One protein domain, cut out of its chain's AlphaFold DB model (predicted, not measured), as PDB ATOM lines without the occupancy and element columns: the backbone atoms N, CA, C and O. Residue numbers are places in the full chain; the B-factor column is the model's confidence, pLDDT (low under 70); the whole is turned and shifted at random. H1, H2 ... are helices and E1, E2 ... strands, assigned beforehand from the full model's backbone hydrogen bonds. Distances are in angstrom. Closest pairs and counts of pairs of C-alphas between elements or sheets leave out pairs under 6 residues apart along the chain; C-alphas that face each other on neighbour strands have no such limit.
ATOM      1  N   ARG A  15     206.213 183.235 274.130       91.94
ATOM      2  CA  ARG A  15     207.126 183.924 273.210       91.94
ATOM      3  C   ARG A  15     206.377 184.373 271.958       91.94
ATOM      4  O   ARG A  15     205.542 183.633 271.437       91.94
ATOM      5  N   LEU A  16     206.678 185.573 271.469       93.44
ATOM      6  CA  LEU A  16     206.192 186.091 270.187       93.44
ATOM      7  C   LEU A  16     207.316 186.001 269.153       93.44
ATOM      8  O   LEU A  16     208.429 186.469 269.378       93.44
ATOM      9  N   HIS A  17     207.010 185.395 268.007       92.44
ATOM     10  CA  HIS A  17     207.964 185.127 266.936       92.44
ATOM     11  C   HIS A  17     207.556 185.904 265.683       92.44
ATOM     12  O   HIS A  17     206.423 185.776 265.214       92.44
ATOM     13  N   TRP A  18     208.491 186.644 265.094       91.19
ATOM     14  CA  TRP A  18     208.319 187.248 263.774       91.19
ATOM     15  C   TRP A  18     208.952 186.344 262.722       91.19
ATOM     16  O   TRP A  18     210.091 185.901 262.877       91.19
ATOM     17  N   TRP A  19     208.232 186.102 261.630       91.31
ATOM     18  CA  TRP A  19     208.689 185.273 260.519       91.31
ATOM     19  C   TRP A  19     208.634 186.078 259.223       91.31
ATOM     20  O   TRP A  19     207.583 186.604 258.866       91.31
ATOM     21  N   VAL A  20     209.753 186.152 258.501       89.81
ATOM     22  CA  VAL A  20     209.767 186.683 257.135       89.81
ATOM     23  C   VAL A  20     209.063 185.672 256.239       89.81
ATOM     24  O   VAL A  20     209.535 184.543 256.065       89.81
ATOM     25  N   PHE A  21     207.939 186.093 255.669       90.19
ATOM     26  CA  PHE A  21     207.235 185.359 254.634       90.19
ATOM     27  C   PHE A  21     207.604 185.918 253.258       90.19
ATOM     28  O   PHE A  21     207.436 187.103 252.989       90.19
ATOM     29  N   VAL A  22     208.088 185.037 252.384       90.06
ATOM     30  CA  VAL A  22     208.240 185.296 250.950       90.06
ATOM     31  C   VAL A  22     207.457 184.196 250.228       90.06
ATOM     32  O   VAL A  22     207.673 183.022 250.552       90.06
ATOM     33  N   PRO A  23     206.553 184.520 249.283       89.38
ATOM     34  CA  PRO A  23     205.725 183.527 248.606       89.38
ATOM     35  C   PRO A  23     206.528 182.339 248.064       89.38
ATOM     36  O   PRO A  23     207.573 182.506 247.437       89.38
ATOM     37  N   HIS A  24     206.025 181.130 248.324       87.81
ATOM     38  CA  HIS A  24     206.626 179.839 247.950       87.81
ATOM     39  C   HIS A  24     208.020 179.531 248.534       87.81
ATOM     40  O   HIS A  24     208.581 178.479 248.226       87.81
ATOM     41  N   GLN A  25     208.574 180.380 249.406       92.56
ATOM     42  CA  GLN A  25     209.810 180.094 250.138       92.56
ATOM     43  C   GLN A  25     209.511 179.575 251.550       92.56
ATOM     44  O   GLN A  25     208.422 179.762 252.093       92.56
ATOM     45  N   LYS A  26     210.496 178.915 252.172       91.06
ATOM     46  CA  LYS A  26     210.399 178.535 253.589       91.06
ATOM     47  C   LYS A  26     210.410 179.794 254.459       91.06
ATOM     48  O   LYS A  26     211.245 180.673 254.248       91.06
ATOM     49  N   LEU A  27     209.525 179.841 255.457       90.88
ATOM     50  CA  LEU A  27     209.519 180.888 256.481       90.88
ATOM     51  C   LEU A  27     210.891 180.983 257.159       90.88
ATOM     52  O   LEU A  27     211.485 179.966 257.522       90.88
ATOM     53  N   ARG A  28     211.374 182.211 257.365       88.19
ATOM     54  CA  ARG A  28     212.625 182.489 258.087       88.19
ATOM     55  C   ARG A  28     212.311 183.249 259.370       88.19
ATOM     56  O   ARG A  28     211.661 184.287 259.302       88.19
ATOM     57  N   LYS A  29     212.772 182.756 260.524       86.81
ATOM     58  CA  LYS A  29     212.668 183.474 261.807       86.81
ATOM     59  C   LYS A  29     213.411 184.809 261.665       86.81
ATOM     60  O   LYS A  29     214.565 184.817 261.244       86.81
ATOM     61  N   ALA A  30     212.723 185.913 261.937       84.81
ATOM     62  CA  ALA A  30     213.260 187.272 261.869       84.81
ATOM     63  C   ALA A  30     213.694 187.763 263.251       84.81
ATOM     64  O   ALA A  30     214.754 188.360 263.391       84.81
ATOM     65  N   ALA A  31     212.852 187.516 264.257       85.44
ATOM     66  CA  ALA A  31     213.089 187.890 265.643       85.44
ATOM     67  C   ALA A  31     212.202 187.063 266.583       85.44
ATOM     68  O   ALA A  31     211.201 186.473 266.164       85.44
ATOM     69  N   GLU A  32     212.547 187.083 267.862       88.75
ATOM     70  CA  GLU A  32     211.769 186.533 268.970       88.75
ATOM     71  C   GLU A  32     211.698 187.576 270.093       88.75
ATOM     72  O   GLU A  32     212.498 188.515 270.124       88.75
ATOM     73  N   VAL A  33     210.713 187.457 270.978       89.75
ATOM     74  CA  VAL A  33     210.680 188.155 272.267       89.75
ATOM     75  C   VAL A  33     209.910 187.297 273.268       89.75
ATOM     76  O   VAL A  33     208.914 186.663 272.902       89.75
ATOM     77  N   THR A  34     210.349 187.277 274.524       91.44
ATOM     78  CA  THR A  34     209.556 186.712 275.622       91.44
ATOM     79  C   THR A  34     208.391 187.652 275.935       91.44
ATOM     80  O   THR A  34     208.477 188.868 275.775       91.44
ATOM     81  N   LEU A  35     207.251 187.082 276.311       93.25
ATOM     82  CA  LEU A  35     206.049 187.820 276.672       93.25
ATOM     83  C   LEU A  35     205.843 187.763 278.181       93.25
ATOM     84  O   LEU A  35     206.038 186.719 278.796       93.25
ATOM     85  N   PHE A  36     205.350 188.875 278.728       92.19
ATOM     86  CA  PHE A  36     204.995 189.037 280.141       92.19
ATOM     87  C   PHE A  36     206.180 189.012 281.128       92.19
ATOM     88  O   PHE A  36     205.957 188.808 282.318       92.19
ATOM     89  N   GLY A  37     207.401 189.287 280.650       84.94
ATOM     90  CA  GLY A  37     208.588 189.451 281.493       84.94
ATOM     91  C   GLY A  37     208.962 188.185 282.264       84.94
ATOM     92  O   GLY A  37     208.766 187.069 281.780       84.94
ATOM     93  N   GLU A  38     209.465 188.355 283.483       78.00
ATOM     94  CA  GLU A  38     209.804 187.253 284.400       78.00
ATOM     95  C   GLU A  38     208.593 186.677 285.169       78.00
ATOM     96  O   GLU A  38     208.745 185.897 286.114       78.00
ATOM     97  N   GLN A  39     207.359 187.034 284.797       78.69
ATOM     98  CA  GLN A  39     206.179 186.653 285.574       78.69
ATOM     99  C   GLN A  39     205.818 185.167 285.449       78.69
ATOM    100  O   GLN A  39     205.628 184.619 284.362       78.69
ATOM    101  N   THR A  40     205.621 184.514 286.596       78.38
ATOM    102  CA  THR A  40     205.179 183.117 286.679       78.38
ATOM    103  C   THR A  40     203.707 182.978 286.291       78.38
ATOM    104  O   THR A  40     202.812 183.244 287.097       78.38
ATOM    105  N   VAL A  41     203.443 182.532 285.064       84.19
ATOM    106  CA  VAL A  41     202.080 182.285 284.578       84.19
ATOM    107  C   VAL A  41     201.670 180.830 284.832       84.19
ATOM    108  O   VAL A  41     202.138 179.907 284.168       84.19
ATOM    109  N   GLU A  42     200.786 180.614 285.804       81.44
ATOM    110  CA  GLU A  42     200.351 179.271 286.233       81.44
ATOM    111  C   GLU A  42     199.257 178.661 285.338       81.44
ATOM    112  O   GLU A  42     199.216 177.447 285.139       81.44
ATOM    113  N   SER A  43     198.385 179.496 284.771       82.31
ATOM    114  CA  SER A  43     197.232 179.079 283.962       82.31
ATOM    115  C   SER A  43     197.448 179.331 282.472       82.31
ATOM    116  O   SER A  43     198.187 180.228 282.064       82.31
ATOM    117  N   ARG A  44     196.776 178.550 281.620       85.25
ATOM    118  CA  ARG A  44     196.888 178.723 280.166       85.25
ATOM    119  C   ARG A  44     196.117 179.971 279.722       85.25
ATOM    120  O   ARG A  44     194.889 179.998 279.765       85.25
ATOM    121  N   LEU A  45     196.838 180.990 279.261       88.81
ATOM    122  CA  LEU A  45     196.261 182.258 278.816       88.81
ATOM    123  C   LEU A  45     195.571 182.155 277.449       88.81
ATOM    124  O   LEU A  45     196.094 181.542 276.513       88.81
ATOM    125  N   PHE A  46     194.451 182.866 277.315       89.69
ATOM    126  CA  PHE A  46     194.012 183.412 276.029       89.69
ATOM    127  C   PHE A  46     194.983 184.508 275.592       89.69
ATOM    128  O   PHE A  46     195.408 185.300 276.431       89.69
ATOM    129  N   LEU A  47     195.307 184.569 274.297       93.06
ATOM    130  CA  LEU A  47     196.219 185.559 273.722       93.06
ATOM    131  C   LEU A  47     195.576 186.303 272.546       93.06
ATOM    132  O   LEU A  47     194.962 185.689 271.667       93.06
ATOM    133  N   ALA A  48     195.820 187.610 272.484       94.38
ATOM    134  CA  ALA A  48     195.515 188.457 271.336       94.38
ATOM    135  C   ALA A  48     196.719 189.349 270.997       94.38
ATOM    136  O   ALA A  48     197.167 190.144 271.824       94.38
ATOM    137  N   VAL A  49     197.235 189.229 269.772       95.81
ATOM    138  CA  VAL A  49     198.314 190.072 269.231       95.81
ATOM    139  C   VAL A  49     197.678 191.167 268.379       95.81
ATOM    140  O   VAL A  49     196.956 190.870 267.428       95.81
ATOM    141  N   CYS A  50     197.914 192.426 268.728       95.19
ATOM    142  CA  CYS A  50     197.130 193.562 268.255       95.19
ATOM    143  C   CYS A  50     198.022 194.692 267.725       95.19
ATOM    144  O   CYS A  50     198.968 195.107 268.394       95.19
ATOM    145  N   TYR A  51     197.687 195.230 266.553       92.94
ATOM    146  CA  TYR A  51     198.334 196.409 265.974       92.94
ATOM    147  C   TYR A  51     197.395 197.611 266.046       92.94
ATOM    148  O   TYR A  51     196.205 197.488 265.748       92.94
ATOM    149  N   TRP A  52     197.950 198.769 266.398       92.38
ATOM    150  CA  TRP A  52     197.243 200.046 266.363       92.38
ATOM    151  C   TRP A  52     196.826 200.437 264.932       92.38
ATOM    152  O   TRP A  52     197.475 200.018 263.966       92.38
ATOM    153  N   PRO A  53     195.791 201.286 264.778       87.62
ATOM    154  CA  PRO A  53     195.523 201.981 263.525       87.62
ATOM    155  C   PRO A  53     196.755 202.786 263.107       87.62
ATOM    156  O   PRO A  53     197.366 203.449 263.947       87.62
ATOM    157  N   GLU A  54     197.124 202.707 261.827       82.31
ATOM    158  CA  GLU A  54     198.195 203.508 261.197       82.31
ATOM    159  C   GLU A  54     199.611 203.403 261.821       82.31
ATOM    160  O   GLU A  54     200.554 204.038 261.349       82.31
ATOM    161  N   GLU A  55     199.803 202.575 262.851       83.19
ATOM    162  CA  GLU A  55     201.073 202.389 263.553       83.19
ATOM    163  C   GLU A  55     201.501 200.920 263.495       83.19
ATOM    164  O   GLU A  55     200.831 200.018 263.999       83.19
ATOM    165  N   HIS A  56     202.624 200.672 262.816       83.69
ATOM    166  CA  HIS A  56     203.105 199.322 262.490       83.69
ATOM    167  C   HIS A  56     204.515 199.032 263.031       83.69
ATOM    168  O   HIS A  56     204.998 197.910 262.898       83.69
ATOM    169  N   HIS A  57     205.175 200.001 263.683       87.56
ATOM    170  CA  HIS A  57     206.487 199.806 264.322       87.56
ATOM    171  C   HIS A  57     206.399 199.206 265.736       87.56
ATOM    172  O   HIS A  57     207.433 198.927 266.342       87.56
ATOM    173  N   ARG A  58     205.191 198.988 266.277       91.69
ATOM    174  CA  ARG A  58     204.944 198.335 267.578       91.69
ATOM    175  C   ARG A  58     203.697 197.469 267.533       91.69
ATOM    176  O   ARG A  58     202.816 197.672 266.700       91.69
ATOM    177  N   VAL A  59     203.628 196.529 268.465       94.69
ATOM    178  CA  VAL A  59     202.510 195.604 268.639       94.69
ATOM    179  C   VAL A  59     202.209 195.434 270.129       94.69
ATOM    180  O   VAL A  59     203.116 195.483 270.966       94.69
ATOM    181  N   VAL A  60     200.933 195.249 270.459       96.69
ATOM    182  CA  VAL A  60     200.456 194.945 271.812       96.69
ATOM    183  C   VAL A  60     200.053 193.481 271.871       96.69
ATOM    184  O   VAL A  60     199.246 193.029 271.065       96.69
ATOM    185  N   VAL A  61     200.574 192.735 272.837       96.81
ATOM    186  CA  VAL A  61     200.111 191.381 273.147       96.81
ATOM    187  C   VAL A  61     199.368 191.413 274.469       96.81
ATOM    188  O   VAL A  61     199.960 191.715 275.504       96.81
ATOM    189  N   TYR A  62     198.080 191.097 274.426       95.81
ATOM    190  CA  TYR A  62     197.245 190.911 275.604       95.81
ATOM    191  C   TYR A  62     197.125 189.421 275.935       95.81
ATOM    192  O   TYR A  62     196.936 188.598 275.035       95.81
ATOM    193  N   GLY A  63     197.223 189.093 277.221       93.31
ATOM    194  CA  GLY A  63     197.024 187.761 277.778       93.31
ATOM    195  C   GLY A  63     196.031 187.787 278.940       93.31
ATOM    196  O   GLY A  63     196.095 188.684 279.775       93.31
ATOM    197  N   CYS A  64     195.128 186.809 279.023       89.56
ATOM    198  CA  CYS A  64     194.151 186.707 280.116       89.56
ATOM    199  C   CYS A  64     193.985 185.263 280.600       89.56
ATOM    200  O   CYS A  64     193.886 184.346 279.778       89.56
ATOM    201  N   SER A  65     193.929 185.055 281.919       83.94
ATOM    202  CA  SER A  65     193.625 183.747 282.506       83.94
ATOM    203  C   SER A  65     192.136 183.406 282.346       83.94
ATOM    204  O   SER A  65     191.258 184.080 282.882       83.94
ATOM    205  N   SER A  66     191.847 182.332 281.601       61.69
ATOM    206  CA  SER A  66     190.474 181.892 281.277       61.69
ATOM    207  C   SER A  66     189.887 180.896 282.296       61.69
ATOM    208  O   SER A  66     188.799 180.350 282.106       61.69
ATOM    209  N   GLU A  67     190.598 180.620 283.392       54.34
ATOM    210  CA  GLU A  67     190.206 179.589 284.356       54.34
ATOM    211  C   GLU A  67     189.011 180.030 285.213       54.34
ATOM    212  O   GLU A  67     189.123 180.678 286.253       54.34
ATOM    213  N   ARG A  68     187.821 179.637 284.746       48.84
ATOM    214  CA  ARG A  68     186.569 179.637 285.509       48.84
ATOM    215  C   ARG A  68     186.623 178.530 286.565       48.84
ATOM    216  O   ARG A  68     186.057 177.460 286.363       48.84
ATOM    217  N   CYS A  69     187.319 178.770 287.668       40.06
ATOM    218  CA  CYS A  69     187.380 177.806 288.761       40.06
ATOM    219  C   CYS A  69     186.019 177.666 289.462       40.06
ATOM    220  O   CYS A  69     185.315 178.650 289.703       40.06
ATOM    221  N   GLU A  70     185.659 176.424 289.784       41.62
ATOM    222  CA  GLU A  70     184.344 176.052 290.324       41.62
ATOM    223  C   GLU A  70     184.155 176.505 291.788       41.62
ATOM    224  O   GLU A  70     183.027 176.704 292.232       41.62
ATOM    225  N   ASP A  71     185.254 176.768 292.504       38.38
ATOM    226  CA  ASP A  71     185.285 177.095 293.941       38.38
ATOM    227  C   ASP A  71     185.046 178.584 294.279       38.38
ATOM    228  O   ASP A  71     185.190 179.008 295.426       38.38
ATOM    229  N   GLY A  72     184.678 179.415 293.296       43.03
ATOM    230  CA  GLY A  72     184.206 180.790 293.524       43.03
ATOM    231  C   GLY A  72     185.255 181.818 293.981       43.03
ATOM    232  O   GLY A  72     184.894 182.972 294.210       43.03
ATOM    233  N   ALA A  73     186.535 181.440 294.079       47.78
ATOM    234  CA  ALA A  73     187.621 182.284 294.582       47.78
ATOM    235  C   ALA A  73     188.867 182.297 293.667       47.78
ATOM    236  O   ALA A  73     189.980 182.033 294.117       47.78
ATOM    237  N   GLN A  74     188.696 182.688 292.399       57.56
ATOM    238  CA  GLN A  74     189.806 183.084 291.521       57.56
ATOM    239  C   GLN A  74     189.604 184.521 291.025       57.56
ATOM    240  O   GLN A  74     188.574 184.845 290.430       57.56
ATOM    241  N   GLY A  75     190.608 185.374 291.239       62.44
ATOM    242  CA  GLY A  75     190.738 186.630 290.504       62.44
ATOM    243  C   GLY A  75     191.181 186.348 289.067       62.44
ATOM    244  O   GLY A  75     192.026 185.483 288.837       62.44
ATOM    245  N   SER A  76     190.624 187.067 288.093       79.31
ATOM    246  CA  SER A  76     191.149 187.035 286.725       79.31
ATOM    247  C   SER A  76     192.344 187.985 286.630       79.31
ATOM    248  O   SER A  76     192.307 189.079 287.196       79.31
ATOM    249  N   ARG A  77     193.418 187.574 285.948       87.62
ATOM    250  CA  ARG A  77     194.638 188.378 285.800       87.62
ATOM    251  C   ARG A  77     194.894 188.664 284.327       87.62
ATOM    252  O   ARG A  77     194.990 187.745 283.512       87.62
ATOM    253  N   GLY A  78     195.005 189.951 284.019       91.69
ATOM    254  CA  GLY A  78     195.431 190.452 282.724       91.69
ATOM    255  C   GLY A  78     196.943 190.647 282.694       91.69
ATOM    256  O   GLY A  78     197.556 191.112 283.658       91.69
ATOM    257  N   TYR A  79     197.536 190.309 281.560       94.56
ATOM    258  CA  TYR A  79     198.937 190.531 281.239       94.56
ATOM    259  C   TYR A  79     199.005 191.287 279.916       94.56
ATOM    260  O   TYR A  79     198.225 191.025 278.999       94.56
ATOM    261  N   LEU A  80     199.932 192.228 279.794       95.88
ATOM    262  CA  LEU A  80     200.069 193.032 278.590       95.88
ATOM    263  C   LEU A  80     201.539 193.309 278.292       95.88
ATOM    264  O   LEU A  80     202.313 193.658 279.176       95.88
ATOM    265  N   THR A  81     201.922 193.132 277.031       96.88
ATOM    266  CA  THR A  81     203.264 193.421 276.518       96.88
ATOM    267  C   THR A  81     203.157 194.382 275.342       96.88
ATOM    268  O   THR A  81     202.493 194.066 274.360       96.88
ATOM    269  N   ILE A  82     203.821 195.534 275.411       96.31
ATOM    270  CA  ILE A  82     204.021 196.447 274.280       96.31
ATOM    271  C   ILE A  82     205.450 196.235 273.788       96.31
ATOM    272  O   ILE A  82     206.389 196.521 274.522       96.31
ATOM    273  N   THR A  83     205.635 195.747 272.564       94.31
ATOM    274  CA  THR A  83     206.965 195.439 272.005       94.31
ATOM    275  C   THR A  83     207.155 196.094 270.645       94.31
ATOM    276  O   THR A  83     206.218 196.208 269.849       94.31
ATOM    277  N   ALA A  84     208.385 196.513 270.361       92.69
ATOM    278  CA  ALA A  84     208.767 197.002 269.047       92.69
ATOM    279  C   ALA A  84     208.778 195.877 267.992       92.69
ATOM    280  O   ALA A  84     209.137 194.725 268.262       92.69
ATOM    281  N   VAL A  85     208.375 196.222 266.769       90.88
ATOM    282  CA  VAL A  85     208.448 195.348 265.589       90.88
ATOM    283  C   VAL A  85     209.875 195.432 265.022       90.88
ATOM    284  O   VAL A  85     210.435 196.531 264.964       90.88
ATOM    285  N   PRO A  86     210.505 194.308 264.627       87.31
ATOM    286  CA  PRO A  86     211.871 194.332 264.111       87.31
ATOM    287  C   PRO A  86     211.951 195.126 262.798       87.31
ATOM    288  O   PRO A  86     211.097 194.988 261.923       87.31
ATOM    289  N   SER A  87     213.002 195.936 262.647       85.31
ATOM    290  CA  SER A  87     213.249 196.729 261.434       85.31
ATOM    291  C   SER A  87     213.460 195.826 260.215       85.31
ATOM    292  O   SER A  87     214.493 195.161 260.117       85.31
ATOM    293  N   LEU A  88     212.558 195.895 259.236       77.69
ATOM    294  CA  LEU A  88     212.747 195.268 257.922       77.69
ATOM    295  C   LEU A  88     213.574 196.155 256.964       77.69
ATOM    296  O   LEU A  88     214.263 195.641 256.085       77.69
ATOM    297  N   ASP A  89     213.602 197.470 257.198       78.69
ATOM    298  CA  ASP A  89     214.132 198.485 256.271       78.69
ATOM    299  C   ASP A  89     215.612 198.855 256.505       78.69
ATOM    300  O   ASP A  89     216.023 199.994 256.295       78.69
ATOM    301  N   ARG A  90     216.433 197.897 256.963       80.69
ATOM    302  CA  ARG A  90     217.881 198.079 257.235       80.69
ATOM    303  C   ARG A  90     218.221 199.334 258.068       80.69
ATOM    304  O   ARG A  90     219.106 200.106 257.703       80.69
ATOM    305  N   CYS A  91     217.544 199.540 259.201       87.88
ATOM    306  CA  CYS A  91     217.824 200.663 260.100       87.88
ATOM    307  C   CYS A  91     219.323 200.769 260.463       87.88
ATOM    308  O   CYS A  91     219.897 199.846 261.040       87.88
ATOM    309  N   LEU A  92     219.933 201.927 260.178       89.00
ATOM    310  CA  LEU A  92     221.364 202.187 260.396       89.00
ATOM    311  C   LEU A  92     221.789 202.151 261.871       89.00
ATOM    312  O   LEU A  92     222.966 201.955 262.158       89.00
ATOM    313  N   ASP A  93     220.865 202.377 262.806       87.31
ATOM    314  CA  ASP A  93     221.138 202.198 264.235       87.31
ATOM    315  C   ASP A  93     221.191 200.701 264.590       87.31
ATOM    316  O   ASP A  93     222.087 200.280 265.309       87.31
ATOM    317  N   CYS A  94     220.285 199.876 264.045       87.56
ATOM    318  CA  CYS A  94     220.322 198.420 264.242       87.56
ATOM    319  C   CYS A  94     221.577 197.789 263.629       87.56
ATOM    320  O   CYS A  94     222.156 196.898 264.238       87.56
ATOM    321  N   VAL A  95     222.009 198.259 262.452       85.19
ATOM    322  CA  VAL A  95     223.257 197.797 261.819       85.19
ATOM    323  C   VAL A  95     224.460 198.118 262.707       85.19
ATOM    324  O   VAL A  95     225.228 197.213 263.002       85.19
ATOM    325  N   ARG A  96     224.570 199.349 263.226       85.38
ATOM    326  CA  ARG A  96     225.646 199.726 264.162       85.38
ATOM    327  C   ARG A  96     225.634 198.915 265.458       85.38
ATOM    328  O   ARG A  96     226.696 198.543 265.937       85.38
ATOM    329  N   VAL A  97     224.453 198.616 266.008       82.75
ATOM    330  CA  VAL A  97     224.326 197.720 267.171       82.75
ATOM    331  C   VAL A  97     224.810 196.311 266.817       82.75
ATOM    332  O   VAL A  97     225.617 195.754 267.550       82.75
ATOM    333  N   ALA A  98     224.401 195.750 265.676       79.75
ATOM    334  CA  ALA A  98     224.868 194.436 265.228       79.75
ATOM    335  C   ALA A  98     226.391 194.388 264.985       79.75
ATOM    336  O   ALA A  98     227.021 193.393 265.317       79.75
ATOM    337  N   GLU A  99     226.984 195.465 264.461       81.56
ATOM    338  CA  GLU A  99     228.433 195.606 264.244       81.56
ATOM    339  C   GLU A  99     229.247 195.733 265.547       81.56
ATOM    340  O   GLU A  99     230.461 195.538 265.515       81.56
ATOM    341  N   SER A 100     228.613 196.054 266.684       78.56
ATOM    342  CA  SER A 100     229.293 196.144 267.988       78.56
ATOM    343  C   SER A 100     229.407 194.821 268.760       78.56
ATOM    344  O   SER A 100     230.167 194.771 269.724       78.56
ATOM    345  N   TYR A 101     228.706 193.761 268.342       71.00
ATOM    346  CA  TYR A 101     228.821 192.421 268.938       71.00
ATOM    347  C   TYR A 101     229.850 191.560 268.192       71.00
ATOM    348  O   TYR A 101     229.978 191.654 266.969       71.00
ATOM    349  N   GLY A 102     230.566 190.693 268.914       69.62
ATOM    350  CA  GLY A 102     231.437 189.688 268.308       69.62
ATOM    351  C   GLY A 102     230.644 188.572 267.619       69.62
ATOM    352  O   GLY A 102     229.480 188.330 267.934       69.62
ATOM    353  N   GLU A 103     231.281 187.851 266.687       62.75
ATOM    354  CA  GLU A 103     230.647 186.709 266.000       62.75
ATOM    355  C   GLU A 103     230.237 185.592 266.984       62.75
ATOM    356  O   GLU A 103     229.204 184.952 266.782       62.75
ATOM    357  N   ASP A 104     231.004 185.407 268.065       62.72
ATOM    358  CA  ASP A 104     230.713 184.445 269.134       62.72
ATOM    359  C   ASP A 104     229.503 184.888 269.988       62.72
ATOM    360  O   ASP A 104     228.566 184.106 270.177       62.72
ATOM    361  N   ASP A 105     229.446 186.164 270.400       64.56
ATOM    362  CA  ASP A 105     228.301 186.742 271.134       64.56
ATOM    363  C   ASP A 105     226.996 186.614 270.327       64.56
ATOM    364  O   ASP A 105     225.918 186.350 270.872       64.56
ATOM    365  N   LEU A 106     227.096 186.783 269.002       62.66
ATOM    366  CA  LEU A 106     225.979 186.673 268.066       62.66
ATOM    367  C   LEU A 106     225.382 185.257 268.031       62.66
ATOM    368  O   LEU A 106     224.178 185.092 267.818       62.66
ATOM    369  N   ALA A 107     226.226 184.238 268.215       57.81
ATOM    370  CA  ALA A 107     225.845 182.832 268.174       57.81
ATOM    371  C   ALA A 107     225.239 182.354 269.503       57.81
ATOM    372  O   ALA A 107     224.224 181.657 269.487       57.81
ATOM    373  N   GLU A 108     225.812 182.754 270.643       60.44
ATOM    374  CA  GLU A 108     225.290 182.385 271.969       60.44
ATOM    375  C   GLU A 108     223.918 183.013 272.258       60.44
ATOM    376  O   GLU A 108     223.081 182.416 272.940       60.44
ATOM    377  N   SER A 109     223.654 184.202 271.711       57.19
ATOM    378  CA  SER A 109     222.460 184.990 272.032       57.19
ATOM    379  C   SER A 109     221.275 184.831 271.058       57.19
ATOM    380  O   SER A 109     220.181 185.343 271.306       57.19
ATOM    381  N   TRP A 110     221.425 184.044 269.985       53.59
ATOM    382  CA  TRP A 110     220.381 183.823 268.969       53.59
ATOM    383  C   TRP A 110     219.067 183.211 269.512       53.59
ATOM    384  O   TRP A 110     217.979 183.482 268.986       53.59
ATOM    385  N   ASP A 111     219.148 182.411 270.581       53.97
ATOM    386  CA  ASP A 111     217.998 181.760 271.232       53.97
ATOM    387  C   ASP A 111     217.601 182.391 272.589       53.97
ATOM    388  O   ASP A 111     216.638 181.943 273.226       53.97
ATOM    389  N   SER A 112     218.287 183.458 273.029       59.56
ATOM    390  CA  SER A 112     218.090 184.101 274.344       59.56
ATOM    391  C   SER A 112     217.175 185.338 274.329       59.56
ATOM    392  O   SER A 112     217.131 186.085 275.302       59.56
ATOM    393  N   CYS A 113     216.413 185.552 273.249       63.47
ATOM    394  CA  CYS A 113     215.583 186.751 273.005       63.47
ATOM    395  C   CYS A 113     216.353 188.080 272.871       63.47
ATOM    396  O   CYS A 113     215.716 189.122 272.702       63.47
ATOM    397  N   VAL A 114     217.688 188.052 272.863       63.84
ATOM    398  CA  VAL A 114     218.524 189.201 272.494       63.84
ATOM    399  C   VAL A 114     218.242 189.586 271.042       63.84
ATOM    400  O   VAL A 114     218.106 188.736 270.158       63.84
ATOM    401  N   ARG A 115     218.126 190.890 270.782       68.75
ATOM    402  CA  ARG A 115     217.855 191.437 269.450       68.75
ATOM    403  C   ARG A 115     218.968 192.410 269.092       68.75
ATOM    404  O   ARG A 115     219.168 193.403 269.784       68.75
ATOM    405  N   PHE A 116     219.640 192.182 267.965       75.75
ATOM    406  CA  PHE A 116     220.623 193.119 267.401       75.75
ATOM    407  C   PHE A 116     219.901 194.304 266.747       75.75
ATOM    408  O   PHE A 116     219.813 194.450 265.528       75.75
ATOM    409  N   SER A 117     219.255 195.102 267.590       85.06
ATOM    410  CA  SER A 117     218.323 196.146 267.196       85.06
ATOM    411  C   SER A 117     218.470 197.336 268.122       85.06
ATOM    412  O   SER A 117     218.581 197.156 269.326       85.06
ATOM    413  N   CYS A 118     218.436 198.554 267.588       87.56
ATOM    414  CA  CYS A 118     218.433 199.741 268.435       87.56
ATOM    415  C   CYS A 118     217.159 199.809 269.294       87.56
ATOM    416  O   CYS A 118     216.141 199.193 268.963       87.56
ATOM    417  N   LEU A 119     217.171 200.644 270.337       87.75
ATOM    418  CA  LEU A 119     216.027 200.873 271.232       87.75
ATOM    419  C   LEU A 119     214.683 201.099 270.506       87.75
ATOM    420  O   LEU A 119     213.643 200.668 270.994       87.75
ATOM    421  N   ARG A 120     214.673 201.697 269.304       89.25
ATOM    422  CA  ARG A 120     213.448 201.895 268.495       89.25
ATOM    423  C   ARG A 120     212.802 200.587 268.021       89.25
ATOM    424  O   ARG A 120     211.589 200.559 267.834       89.25
ATOM    425  N   HIS A 121     213.596 199.540 267.815       89.12
ATOM    426  CA  HIS A 121     213.192 198.261 267.215       89.12
ATOM    427  C   HIS A 121     213.339 197.052 268.171       89.12
ATOM    428  O   HIS A 121     212.896 195.947 267.831       89.12
ATOM    429  N   GLY A 122     213.926 197.268 269.357       89.25
ATOM    430  CA  GLY A 122     214.083 196.272 270.425       89.25
ATOM    431  C   GLY A 122     213.260 196.526 271.696       89.25
ATOM    432  O   GLY A 122     212.876 195.560 272.351       89.25
ATOM    433  N   ALA A 123     212.931 197.786 272.023       92.00
ATOM    434  CA  ALA A 123     212.314 198.112 273.311       92.00
ATOM    435  C   ALA A 123     210.977 197.390 273.550       92.00
ATOM    436  O   ALA A 123     210.104 197.328 272.674       92.00
ATOM    437  N   THR A 124     210.820 196.888 274.774       94.31
ATOM    438  CA  THR A 124     209.672 196.098 275.222       94.31
ATOM    439  C   THR A 124     209.234 196.530 276.624       94.31
ATOM    440  O   THR A 124     210.060 196.814 277.483       94.31
ATOM    441  N   VAL A 125     207.924 196.603 276.859       95.88
ATOM    442  CA  VAL A 125     207.303 196.960 278.143       95.88
ATOM    443  C   VAL A 125     206.297 195.881 278.510       95.88
ATOM    444  O   VAL A 125     205.345 195.658 277.763       95.88
ATOM    445  N   HIS A 126     206.462 195.258 279.669       95.81
ATOM    446  CA  HIS A 126     205.500 194.335 280.253       95.81
ATOM    447  C   HIS A 126     204.758 194.993 281.416       95.81
ATOM    448  O   HIS A 126     205.294 195.824 282.151       95.81
ATOM    449  N   THR A 127     203.501 194.602 281.589       94.19
ATOM    450  CA  THR A 127     202.679 194.953 282.741       94.19
ATOM    451  C   THR A 127     201.674 193.844 283.032       94.19
ATOM    452  O   THR A 127     201.307 193.066 282.150       94.19
ATOM    453  N   SER A 128     201.210 193.770 284.276       92.19
ATOM    454  CA  SER A 128     200.151 192.849 284.685       92.19
ATOM    455  C   SER A 128     199.242 193.495 285.713       92.19
ATOM    456  O   SER A 128     199.708 194.286 286.532       92.19
ATOM    457  N   PHE A 129     197.977 193.106 285.717       90.75
ATOM    458  CA  PHE A 129     196.955 193.672 286.586       90.75
ATOM    459  C   PHE A 129     195.911 192.624 286.959       90.75
ATOM    460  O   PHE A 129     195.572 191.742 286.172       90.75
ATOM    461  N   GLU A 130     195.383 192.745 288.169       88.56
ATOM    462  CA  GLU A 130     194.241 191.960 288.623       88.56
ATOM    463  C   GLU A 130     192.944 192.642 288.179       88.56
ATOM    464  O   GLU A 130     192.816 193.868 288.232       88.56
ATOM    465  N   LEU A 131     191.984 191.843 287.720       88.19
ATOM    466  CA  LEU A 131     190.642 192.287 287.372       88.19
ATOM    467  C   LEU A 131     189.712 192.052 288.561       88.19
ATOM    468  O   LEU A 131     189.650 190.952 289.112       88.19
ATOM    469  N   VAL A 132     188.945 193.076 288.924       84.94
ATOM    470  CA  VAL A 132     187.913 192.992 289.964       84.94
ATOM    471  C   VAL A 132     186.598 192.491 289.341       84.94
ATOM    472  O   VAL A 132     186.302 192.850 288.196       84.94
ATOM    473  N   PRO A 133     185.784 191.671 290.044       78.38
ATOM    474  CA  PRO A 133     184.414 191.375 289.630       78.38
ATOM    475  C   PRO A 133     183.639 192.657 289.260       78.38
ATOM    476  O   PRO A 133     183.768 193.648 289.973       78.38
ATOM    477  N   PRO A 134     182.848 192.655 288.173       79.31
ATOM    478  CA  PRO A 134     182.399 191.477 287.434       79.31
ATOM    479  C   PRO A 134     183.339 190.996 286.310       79.31
ATOM    480  O   PRO A 134     182.910 190.188 285.484       79.31
ATOM    481  N   PHE A 135     184.612 191.414 286.337       83.75
ATOM    482  CA  PHE A 135     185.683 191.088 285.387       83.75
ATOM    483  C   PHE A 135     185.405 191.653 283.981       83.75
ATOM    484  O   PHE A 135     184.855 190.943 283.133       83.75
ATOM    485  N   PRO A 136     185.747 192.932 283.726       85.50
ATOM    486  CA  PRO A 136     185.548 193.545 282.415       85.50
ATOM    487  C   PRO A 136     186.371 192.826 281.339       85.50
ATOM    488  O   PRO A 136     187.466 192.325 281.601       85.50
ATOM    489  N   GLU A 137     185.846 192.774 280.115       85.44
ATOM    490  CA  GLU A 137     186.552 192.162 278.987       85.44
ATOM    491  C   GLU A 137     187.419 193.198 278.281       85.44
ATOM    492  O   GLU A 137     187.041 194.353 278.092       85.44
ATOM    493  N   PHE A 138     188.606 192.768 277.864       90.56
ATOM    494  CA  PHE A 138     189.480 193.589 277.046       90.56
ATOM    495  C   PHE A 138     189.085 193.437 275.575       90.56
ATOM    496  O   PHE A 138     189.443 192.452 274.932       90.56
ATOM    497  N   GLU A 139     188.359 194.417 275.039       90.94
ATOM    498  CA  GLU A 139     188.005 194.496 273.618       90.94
ATOM    499  C   GLU A 139     189.103 195.243 272.839       90.94
ATOM    500  O   GLU A 139     189.121 196.478 272.844       90.94
ATOM    501  N   PRO A 140     190.022 194.570 272.113       91.94
ATOM    502  CA  PRO A 140     191.213 195.252 271.601       91.94
ATOM    503  C   PRO A 140     190.879 196.318 270.553       91.94
ATOM    504  O   PRO A 140     191.540 197.351 270.493       91.94
ATOM    505  N   ARG A 141     189.814 196.105 269.763       90.06
ATOM    506  CA  ARG A 141     189.333 197.062 268.749       90.06
ATOM    507  C   ARG A 141     188.871 198.396 269.332       90.06
ATOM    508  O   ARG A 141     188.917 199.403 268.634       90.06
ATOM    509  N   LEU A 142     188.438 198.387 270.590       90.81
ATOM    510  CA  LEU A 142     188.004 199.563 271.332       90.81
ATOM    511  C   LEU A 142     189.183 200.148 272.122       90.81
ATOM    512  O   LEU A 142     189.527 201.317 271.967       90.81
ATOM    513  N   CYS A 143     189.865 199.303 272.895       94.25
ATOM    514  CA  CYS A 143     190.949 199.686 273.799       94.25
ATOM    515  C   CYS A 143     192.222 200.210 273.106       94.25
ATOM    516  O   CYS A 143     193.003 200.918 273.740       94.25
ATOM    517  N   LEU A 144     192.443 199.876 271.828       93.88
ATOM    518  CA  LEU A 144     193.596 200.309 271.017       93.88
ATOM    519  C   LEU A 144     193.202 201.273 269.883       93.88
ATOM    520  O   LEU A 144     193.994 201.531 268.979       93.88
ATOM    521  N   ARG A 145     191.967 201.789 269.901       91.25
ATOM    522  CA  ARG A 145     191.425 202.669 268.854       91.25
ATOM    523  C   ARG A 145     192.176 203.998 268.753       91.25
ATOM    524  O   ARG A 145     192.319 204.533 267.660       91.25
ATOM    525  N   ARG A 146     192.714 204.497 269.872       90.38
ATOM    526  CA  ARG A 146     193.643 205.631 269.888       90.38
ATOM    527  C   ARG A 146     195.078 205.156 269.640       90.38
ATOM    528  O   ARG A 146     195.596 204.310 270.368       90.38
ATOM    529  N   ARG A 147     195.747 205.753 268.651       90.31
ATOM    530  CA  ARG A 147     197.142 205.455 268.293       90.31
ATOM    531  C   ARG A 147     198.104 205.617 269.480       90.31
ATOM    532  O   ARG A 147     198.053 206.616 270.193       90.31
ATOM    533  N   GLY A 148     198.996 204.639 269.666       90.75
ATOM    534  CA  GLY A 148     200.064 204.657 270.678       90.75
ATOM    535  C   GLY A 148     199.596 204.555 272.138       90.75
ATOM    536  O   GLY A 148     200.431 204.556 273.045       90.75
ATOM    537  N   ALA A 149     198.284 204.452 272.370       94.06
ATOM    538  CA  ALA A 149     197.662 204.363 273.683       94.06
ATOM    539  C   ALA A 149     196.921 203.030 273.852       94.06
ATOM    540  O   ALA A 149     196.336 202.504 272.906       94.06
ATOM    541  N   VAL A 150     196.930 202.496 275.071       96.06
ATOM    542  CA  VAL A 150     196.119 201.345 275.474       96.06
ATOM    543  C   VAL A 150     195.195 201.774 276.601       96.06
ATOM    544  O   VAL A 150     195.677 202.162 277.666       96.06
ATOM    545  N   VAL A 151     193.885 201.679 276.390       96.25
ATOM    546  CA  VAL A 151     192.891 201.836 277.458       96.25
ATOM    547  C   VAL A 151     192.676 200.480 278.136       96.25
ATOM    548  O   VAL A 151     192.472 199.474 277.463       96.25
ATOM    549  N   ILE A 152     192.750 200.425 279.464       95.81
ATOM    550  CA  ILE A 152     192.641 199.193 280.257       95.81
ATOM    551  C   ILE A 152     191.595 199.414 281.349       95.81
ATOM    552  O   ILE A 152     191.712 200.354 282.130       95.81
ATOM    553  N   ASN A 153     190.602 198.530 281.427       94.81
ATOM    554  CA  ASN A 153     189.635 198.488 282.520       94.81
ATOM    555  C   ASN A 153     190.031 197.377 283.504       94.81
ATOM    556  O   ASN A 153     190.121 196.218 283.106       94.81
ATOM    557  N   THR A 154     190.278 197.718 284.771       92.69
ATOM    558  CA  THR A 154     190.571 196.746 285.847       92.69
ATOM    559  C   THR A 154     189.373 196.508 286.773       92.69
ATOM    560  O   THR A 154     189.487 195.840 287.802       92.69
ATOM    561  N   GLY A 155     188.214 197.087 286.446       88.94
ATOM    562  CA  GLY A 155     187.049 197.204 287.319       88.94
ATOM    563  C   GLY A 155     187.212 198.364 288.303       88.94
ATOM    564  O   GLY A 155     186.402 199.282 288.311       88.94
ATOM    565  N   SER A 156     188.297 198.373 289.089       89.81
ATOM    566  CA  SER A 156     188.559 199.436 290.079       89.81
ATOM    567  C   SER A 156     189.128 200.737 289.492       89.81
ATOM    568  O   SER A 156     188.886 201.818 290.032       89.81
ATOM    569  N   PHE A 157     189.856 200.651 288.378       93.56
ATOM    570  CA  PHE A 157     190.395 201.801 287.657       93.56
ATOM    571  C   PHE A 157     190.192 201.660 286.152       93.56
ATOM    572  O   PHE A 157     190.217 200.557 285.597       93.56
ATOM    573  N   LEU A 158     190.115 202.809 285.487       95.44
ATOM    574  CA  LEU A 158     190.432 202.919 284.070       95.44
ATOM    575  C   LEU A 158     191.850 203.475 283.934       95.44
ATOM    576  O   LEU A 158     192.172 204.502 284.530       95.44
ATOM    577  N   HIS A 159     192.696 202.810 283.156       95.56
ATOM    578  CA  HIS A 159     194.050 203.264 282.850       95.56
ATOM    579  C   HIS A 159     194.185 203.579 281.362       95.56
ATOM    580  O   HIS A 159     193.625 202.881 280.522       95.56
ATOM    581  N   VAL A 160     194.989 204.584 281.035       96.44
ATOM    582  CA  VAL A 160     195.515 204.843 279.694       96.44
ATOM    583  C   VAL A 160     197.026 204.720 279.794       96.44
ATOM    584  O   VAL A 160     197.662 205.501 280.500       96.44
ATOM    585  N   VAL A 161     197.599 203.727 279.118       95.94
ATOM    586  CA  VAL A 161     199.047 203.490 279.076       95.94
ATOM    587  C   VAL A 161     199.576 203.879 277.705       95.94
ATOM    588  O   VAL A 161     199.071 203.436 276.678       95.94
ATOM    589  N   THR A 162     200.623 204.694 277.698       94.94
ATOM    590  CA  THR A 162     201.359 205.123 276.506       94.94
ATOM    591  C   THR A 162     202.838 204.838 276.727       94.94
ATOM    592  O   THR A 162     203.363 205.091 277.810       94.94
ATOM    593  N   ALA A 163     203.518 204.309 275.714       93.56
ATOM    594  CA  ALA A 163     204.960 204.086 275.743       93.56
ATOM    595  C   ALA A 163     205.590 204.755 274.519       93.56
ATOM    596  O   ALA A 163     205.074 204.635 273.408       93.56
ATOM    597  N   GLY A 164     206.722 205.434 274.676       90.94
ATOM    598  CA  GLY A 164     207.384 206.175 273.601       90.94
ATOM    599  C   GLY A 164     208.867 206.358 273.874       90.94
ATOM    600  O   GLY A 164     209.262 206.493 275.023       90.94
ATOM    601  N   LEU A 165     209.700 206.382 272.833       88.44
ATOM    602  CA  LEU A 165     211.067 206.869 273.005       88.44
ATOM    603  C   LEU A 165     211.034 208.387 273.166       88.44
ATOM    604  O   LEU A 165     210.510 209.086 272.299       88.44
ATOM    605  N   SER A 166     211.627 208.880 274.249       81.12
ATOM    606  CA  SER A 166     212.004 210.278 274.385       81.12
ATOM    607  C   SER A 166     213.387 210.453 273.771       81.12
ATOM    608  O   SER A 166     214.339 209.768 274.155       81.12
ATOM    609  N   ALA A 167     213.514 211.392 272.836       66.25
ATOM    610  CA  ALA A 167     214.830 211.901 272.477       66.25
ATOM    611  C   ALA A 167     215.457 212.586 273.712       66.25
ATOM    612  O   ALA A 167     214.710 213.139 274.532       66.25
ATOM    613  N   PRO A 168     216.792 212.565 273.865       57.81
ATOM    614  CA  PRO A 168     217.453 213.446 274.816       57.81
ATOM    615  C   PRO A 168     217.199 214.901 274.408       57.81
ATOM    616  O   PRO A 168     217.104 215.209 273.217       57.81
ATOM    617  N   PRO A 634     181.434 202.610 257.875       62.25
ATOM    618  CA  PRO A 634     182.512 201.704 257.491       62.25
ATOM    619  C   PRO A 634     183.880 202.384 257.631       62.25
ATOM    620  O   PRO A 634     184.230 203.269 256.851       62.25
ATOM    621  N   GLU A 635     184.652 201.976 258.635       64.56
ATOM    622  CA  GLU A 635     186.027 202.439 258.822       64.56
ATOM    623  C   GLU A 635     186.935 201.839 257.747       64.56
ATOM    624  O   GLU A 635     186.769 200.687 257.332       64.56
ATOM    625  N   ALA A 636     187.910 202.621 257.280       66.50
ATOM    626  CA  ALA A 636     188.848 202.152 256.271       66.50
ATOM    627  C   ALA A 636     189.674 200.972 256.825       66.50
ATOM    628  O   ALA A 636     190.078 200.988 257.988       66.50
ATOM    629  N   PRO A 637     190.020 199.954 256.014       61.88
ATOM    630  CA  PRO A 637     190.722 198.764 256.509       61.88
ATOM    631  C   PRO A 637     192.102 199.059 257.131       61.88
ATOM    632  O   PRO A 637     192.624 198.237 257.883       61.88
ATOM    633  N   TYR A 638     192.684 200.231 256.855       63.59
ATOM    634  CA  TYR A 638     193.943 200.710 257.437       63.59
ATOM    635  C   TYR A 638     193.768 201.514 258.740       63.59
ATOM    636  O   TYR A 638     194.702 201.564 259.540       63.59
ATOM    637  N   SER A 639     192.581 202.083 258.986       71.06
ATOM    638  CA  SER A 639     192.254 202.866 260.187       71.06
ATOM    639  C   SER A 639     191.637 202.015 261.309       71.06
ATOM    640  O   SER A 639     191.128 202.557 262.285       71.06
ATOM    641  N   THR A 640     191.663 200.683 261.186       83.19
ATOM    642  CA  THR A 640     191.121 199.752 262.189       83.19
ATOM    643  C   THR A 640     192.227 198.995 262.922       83.19
ATOM    644  O   THR A 640     193.274 198.673 262.358       83.19
ATOM    645  N   VAL A 641     191.980 198.672 264.195       89.31
ATOM    646  CA  VAL A 641     192.861 197.814 265.003       89.31
ATOM    647  C   VAL A 641     192.888 196.405 264.404       89.31
ATOM    648  O   VAL A 641     191.860 195.719 264.363       89.31
ATOM    649  N   LYS A 642     194.067 195.929 263.995       90.12
ATOM    650  CA  LYS A 642     194.242 194.543 263.528       90.12
ATOM    651  C   LYS A 642     194.455 193.636 264.734       90.12
ATOM    652  O   LYS A 642     195.354 193.890 265.530       90.12
ATOM    653  N   VAL A 643     193.660 192.573 264.854       92.25
ATOM    654  CA  VAL A 643     193.713 191.617 265.973       92.25
ATOM    655  C   VAL A 643     193.952 190.213 265.430       92.25
ATOM    656  O   VAL A 643     193.198 189.740 264.584       92.25
ATOM    657  N   LEU A 644     194.989 189.548 265.933       92.50
ATOM    658  CA  LEU A 644     195.346 188.169 265.621       92.50
ATOM    659  C   LEU A 644     195.149 187.313 266.875       92.50
ATOM    660  O   LEU A 644     195.773 187.557 267.910       92.50
ATOM    661  N   THR A 645     194.297 186.295 266.787       91.44
ATOM    662  CA  THR A 645     194.092 185.309 267.854       91.44
ATOM    663  C   THR A 645     193.806 183.930 267.262       91.44
ATOM    664  O   THR A 645     193.262 183.815 266.165       91.44
ATOM    665  N   ASN A 646     194.187 182.881 267.989       87.94
ATOM    666  CA  ASN A 646     193.840 181.487 267.708       87.94
ATOM    667  C   ASN A 646     193.220 180.875 268.974       87.94
ATOM    668  O   ASN A 646     193.683 179.856 269.478       87.94
ATOM    669  N   GLU A 647     192.192 181.534 269.514       79.31
ATOM    670  CA  GLU A 647     191.396 181.046 270.649       79.31
ATOM    671  C   GLU A 647     190.989 179.563 270.551       79.31
ATOM    672  O   GLU A 647     191.133 178.860 271.556       79.31
ATOM    673  N   PRO A 648     190.577 179.024 269.378       77.94
ATOM    674  CA  PRO A 648     190.178 177.621 269.279       77.94
ATOM    675  C   PRO A 648     191.289 176.638 269.705       77.94
ATOM    676  O   PRO A 648     190.981 175.570 270.241       77.94
ATOM    677  N   ALA A 649     192.572 177.036 269.615       76.50
ATOM    678  CA  ALA A 649     193.728 176.268 270.103       76.50
ATOM    679  C   ALA A 649     193.691 175.961 271.604       76.50
ATOM    680  O   ALA A 649     194.327 175.000 272.053       76.50
ATOM    681  N   LEU A 650     192.943 176.732 272.397       74.44
ATOM    682  CA  LEU A 650     192.681 176.414 273.799       74.44
ATOM    683  C   LEU A 650     191.780 175.178 273.937       74.44
ATOM    684  O   LEU A 650     192.054 174.321 274.772       74.44
ATOM    685  N   THR A 651     190.779 175.055 273.061       75.19
ATOM    686  CA  THR A 651     189.791 173.958 273.018       75.19
ATOM    687  C   THR A 651     190.224 172.726 272.208       75.19
ATOM    688  O   THR A 651     189.478 171.755 272.126       75.19
ATOM    689  N   GLY A 652     191.425 172.738 271.617       77.38
ATOM    690  CA  GLY A 652     191.972 171.617 270.839       77.38
ATOM    691  C   GLY A 652     191.642 171.635 269.339       77.38
ATOM    692  O   GLY A 652     192.070 170.742 268.612       77.38
ATOM    693  N   THR A 653     190.934 172.654 268.856       81.12
ATOM    694  CA  THR A 653     190.804 172.976 267.423       81.12
ATOM    695  C   THR A 653     191.841 174.043 267.043       81.12
ATOM    696  O   THR A 653     192.587 174.506 267.891       81.12
ATOM    697  N   SER A 654     191.985 174.432 265.777       86.00
ATOM    698  CA  SER A 654     192.901 175.521 265.391       86.00
ATOM    699  C   SER A 654     192.381 176.216 264.142       86.00
ATOM    700  O   SER A 654     191.642 175.609 263.365       86.00
ATOM    701  N   LEU A 655     192.811 177.461 263.918       87.12
ATOM    702  CA  LEU A 655     192.702 178.108 262.612       87.12
ATOM    703  C   LEU A 655     193.169 177.160 261.495       87.12
ATOM    704  O   LEU A 655     194.233 176.545 261.597       87.12
ATOM    705  N   THR A 656     192.374 177.082 260.430       89.44
ATOM    706  CA  THR A 656     192.667 176.323 259.202       89.44
ATOM    707  C   THR A 656     193.273 177.199 258.108       89.44
ATOM    708  O   THR A 656     193.856 176.683 257.160       89.44
ATOM    709  N   THR A 657     193.121 178.523 258.206       90.56
ATOM    710  CA  THR A 657     193.616 179.502 257.231       90.56
ATOM    711  C   THR A 657     193.978 180.808 257.939       90.56
ATOM    712  O   THR A 657     193.263 181.233 258.845       90.56
ATOM    713  N   ILE A 658     195.056 181.465 257.506       91.44
ATOM    714  CA  ILE A 658     195.364 182.870 257.815       91.44
ATOM    715  C   ILE A 658     195.209 183.653 256.513       91.44
ATOM    716  O   ILE A 658     195.814 183.273 255.514       91.44
ATOM    717  N   VAL A 659     194.410 184.720 256.505       90.69
ATOM    718  CA  VAL A 659     194.137 185.525 255.301       90.69
ATOM    719  C   VAL A 659     194.705 186.931 255.470       90.69
ATOM    720  O   VAL A 659     194.500 187.563 256.504       90.69
ATOM    721  N   ASP A 660     195.369 187.424 254.430       87.88
ATOM    722  CA  ASP A 660     195.701 188.829 254.219       87.88
ATOM    723  C   ASP A 660     194.872 189.352 253.029       87.88
ATOM    724  O   ASP A 660     195.240 189.123 251.871       87.88
ATOM    725  N   PRO A 661     193.742 190.039 253.287       84.44
ATOM    726  CA  PRO A 661     192.880 190.563 252.231       84.44
ATOM    727  C   PRO A 661     193.541 191.657 251.386       84.44
ATOM    728  O   PRO A 661     193.145 191.851 250.243       84.44
ATOM    729  N   LEU A 662     194.533 192.379 251.922       83.19
ATOM    730  CA  LEU A 662     195.157 193.511 251.227       83.19
ATOM    731  C   LEU A 662     196.100 193.027 250.124       83.19
ATOM    732  O   LEU A 662     196.131 193.596 249.038       83.19
ATOM    733  N   ASN A 663     196.823 191.939 250.395       85.56
ATOM    734  CA  ASN A 663     197.701 191.274 249.430       85.56
ATOM    735  C   ASN A 663     197.022 190.091 248.710       85.56
ATOM    736  O   ASN A 663     197.694 189.346 247.995       85.56
ATOM    737  N   MET A 664     195.705 189.900 248.897       88.75
ATOM    738  CA  MET A 664     194.911 188.786 248.349       88.75
ATOM    739  C   MET A 664     195.548 187.405 248.594       88.75
ATOM    740  O   MET A 664     195.536 186.526 247.730       88.75
ATOM    741  N   LEU A 665     196.125 187.218 249.783       91.31
ATOM    742  CA  LEU A 665     196.945 186.062 250.130       91.31
ATOM    743  C   LEU A 665     196.301 185.231 251.244       91.31
ATOM    744  O   LEU A 665     195.735 185.767 252.192       91.31
ATOM    745  N   ALA A 666     196.425 183.907 251.154       91.12
ATOM    746  CA  ALA A 666     195.980 182.983 252.188       91.12
ATOM    747  C   ALA A 666     197.054 181.925 252.481       91.12
ATOM    748  O   ALA A 666     197.591 181.295 251.569       91.12
ATOM    749  N   LEU A 667     197.341 181.710 253.763       90.50
ATOM    750  CA  LEU A 667     198.162 180.614 254.267       90.50
ATOM    751  C   LEU A 667     197.235 179.513 254.781       90.50
ATOM    752  O   LEU A 667     196.556 179.699 255.790       90.50
TER     753      LEU A 667
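This is residues 15 to 168 and 634 to 667 of the 679 residues of the protein "DDB1-and CUL4-associated factor 15" of Amphibalanus amphitrite (UniProt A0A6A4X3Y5). A twisted sheet of five strands, E6 E5 E4 E3 E9, forms the middle, with the hairpin E1 and E2 partly face to face with it and the hairpin E7 and E8 over part of its opposite face. Past one end of the strands lie the small helices H1 and H2; the little hairpin E10 and E11 lies beyond the edge strand E9, apart from the sheet. The printed part has 188 residues with five named helices and eleven named strands, in the order E1 E2 E3 E4 E5 H1 H2 H3 E6 H4 E7 E8 E9 H5 E10 E11; the sheets are antiparallel and the class is mixed. It is compact, with a radius of gyration of the C-alphas of 18.3 A and spans of 54 by 39 by 34 A.

Start at E1, residues 15 to 20, and E2, residues 28 to 35, an antiparallel hairpin with N 18 and O 31 within hydrogen-bond range at 2.9 A; E2 bends by 51 degrees at residue 31. Next come E3, E4 and E5, residues 45 to 51, 58 to 65 and 76 to 84, a meander, each strand the antiparallel neighbour of the one before: look at N 48 and O 62, 3.0 A, and N 61 and O 81, 2.8 A. The edge strands are E6, residues 124 to 131, antiparallel to E5 with N 127 and O 80 at 2.9 A, and E9, residues 642 to 644, antiparallel to E3 with N 51 and O 642 at 2.9 A. This sheet and E1 E2 make a sandwich, two sheets face to face, 10.7 A centre to centre where they face, their strands at 43 degrees. H1, residues 92 to 99, and H2, residues 103 to 108, are not on the sheet and only just apart, closest C-alphas 8.3 A. H3, residues 119 to 122, only grazes the sheet, as does H4, residues 140 to 143. E7, residues 149 to 153, and E8, residues 157 to 166, form a hairpin with N 152 and O 159 at 2.8 A; the closest C-alphas of E5 and E8 are Ile 82 and Ala 163, 7.8 A. H5, residues 648 to 651, only just is on the sheet, with 5 pairs of C-alphas within 10 A, and only grazes it. E10, residues 657 to 660, and E11, residues 665 to 667, form a hairpin with N 660 and O 665 at 2.8 A. Every O i to N i+4 pair is within hydrogen-bond range in H1 and H2; H3, H4 and H5 are too short for such a pair.

Find C-alpha 15 at (207.126, 183.924, 273.210), where E1 begins. From C-alpha 76 at (191.149, 187.035, 286.725), E5 runs 26.9 A; E8 runs 26.7 A and E4 23.7 A. E11 ends at C-alpha 667, (198.162, 180.614, 254.267).

The C-alphas farthest apart are Asp 71 and Glu 99, 55.6 A. Residues 169 to 633 are not printed, and C-alphas 168 and 634 are 40.7 A apart across this cut. Of the links printed whole, none is long. Look for pLDDT under 70 at residues 66 to 75, 102 to 115, 167 to 168 and 634 to 638.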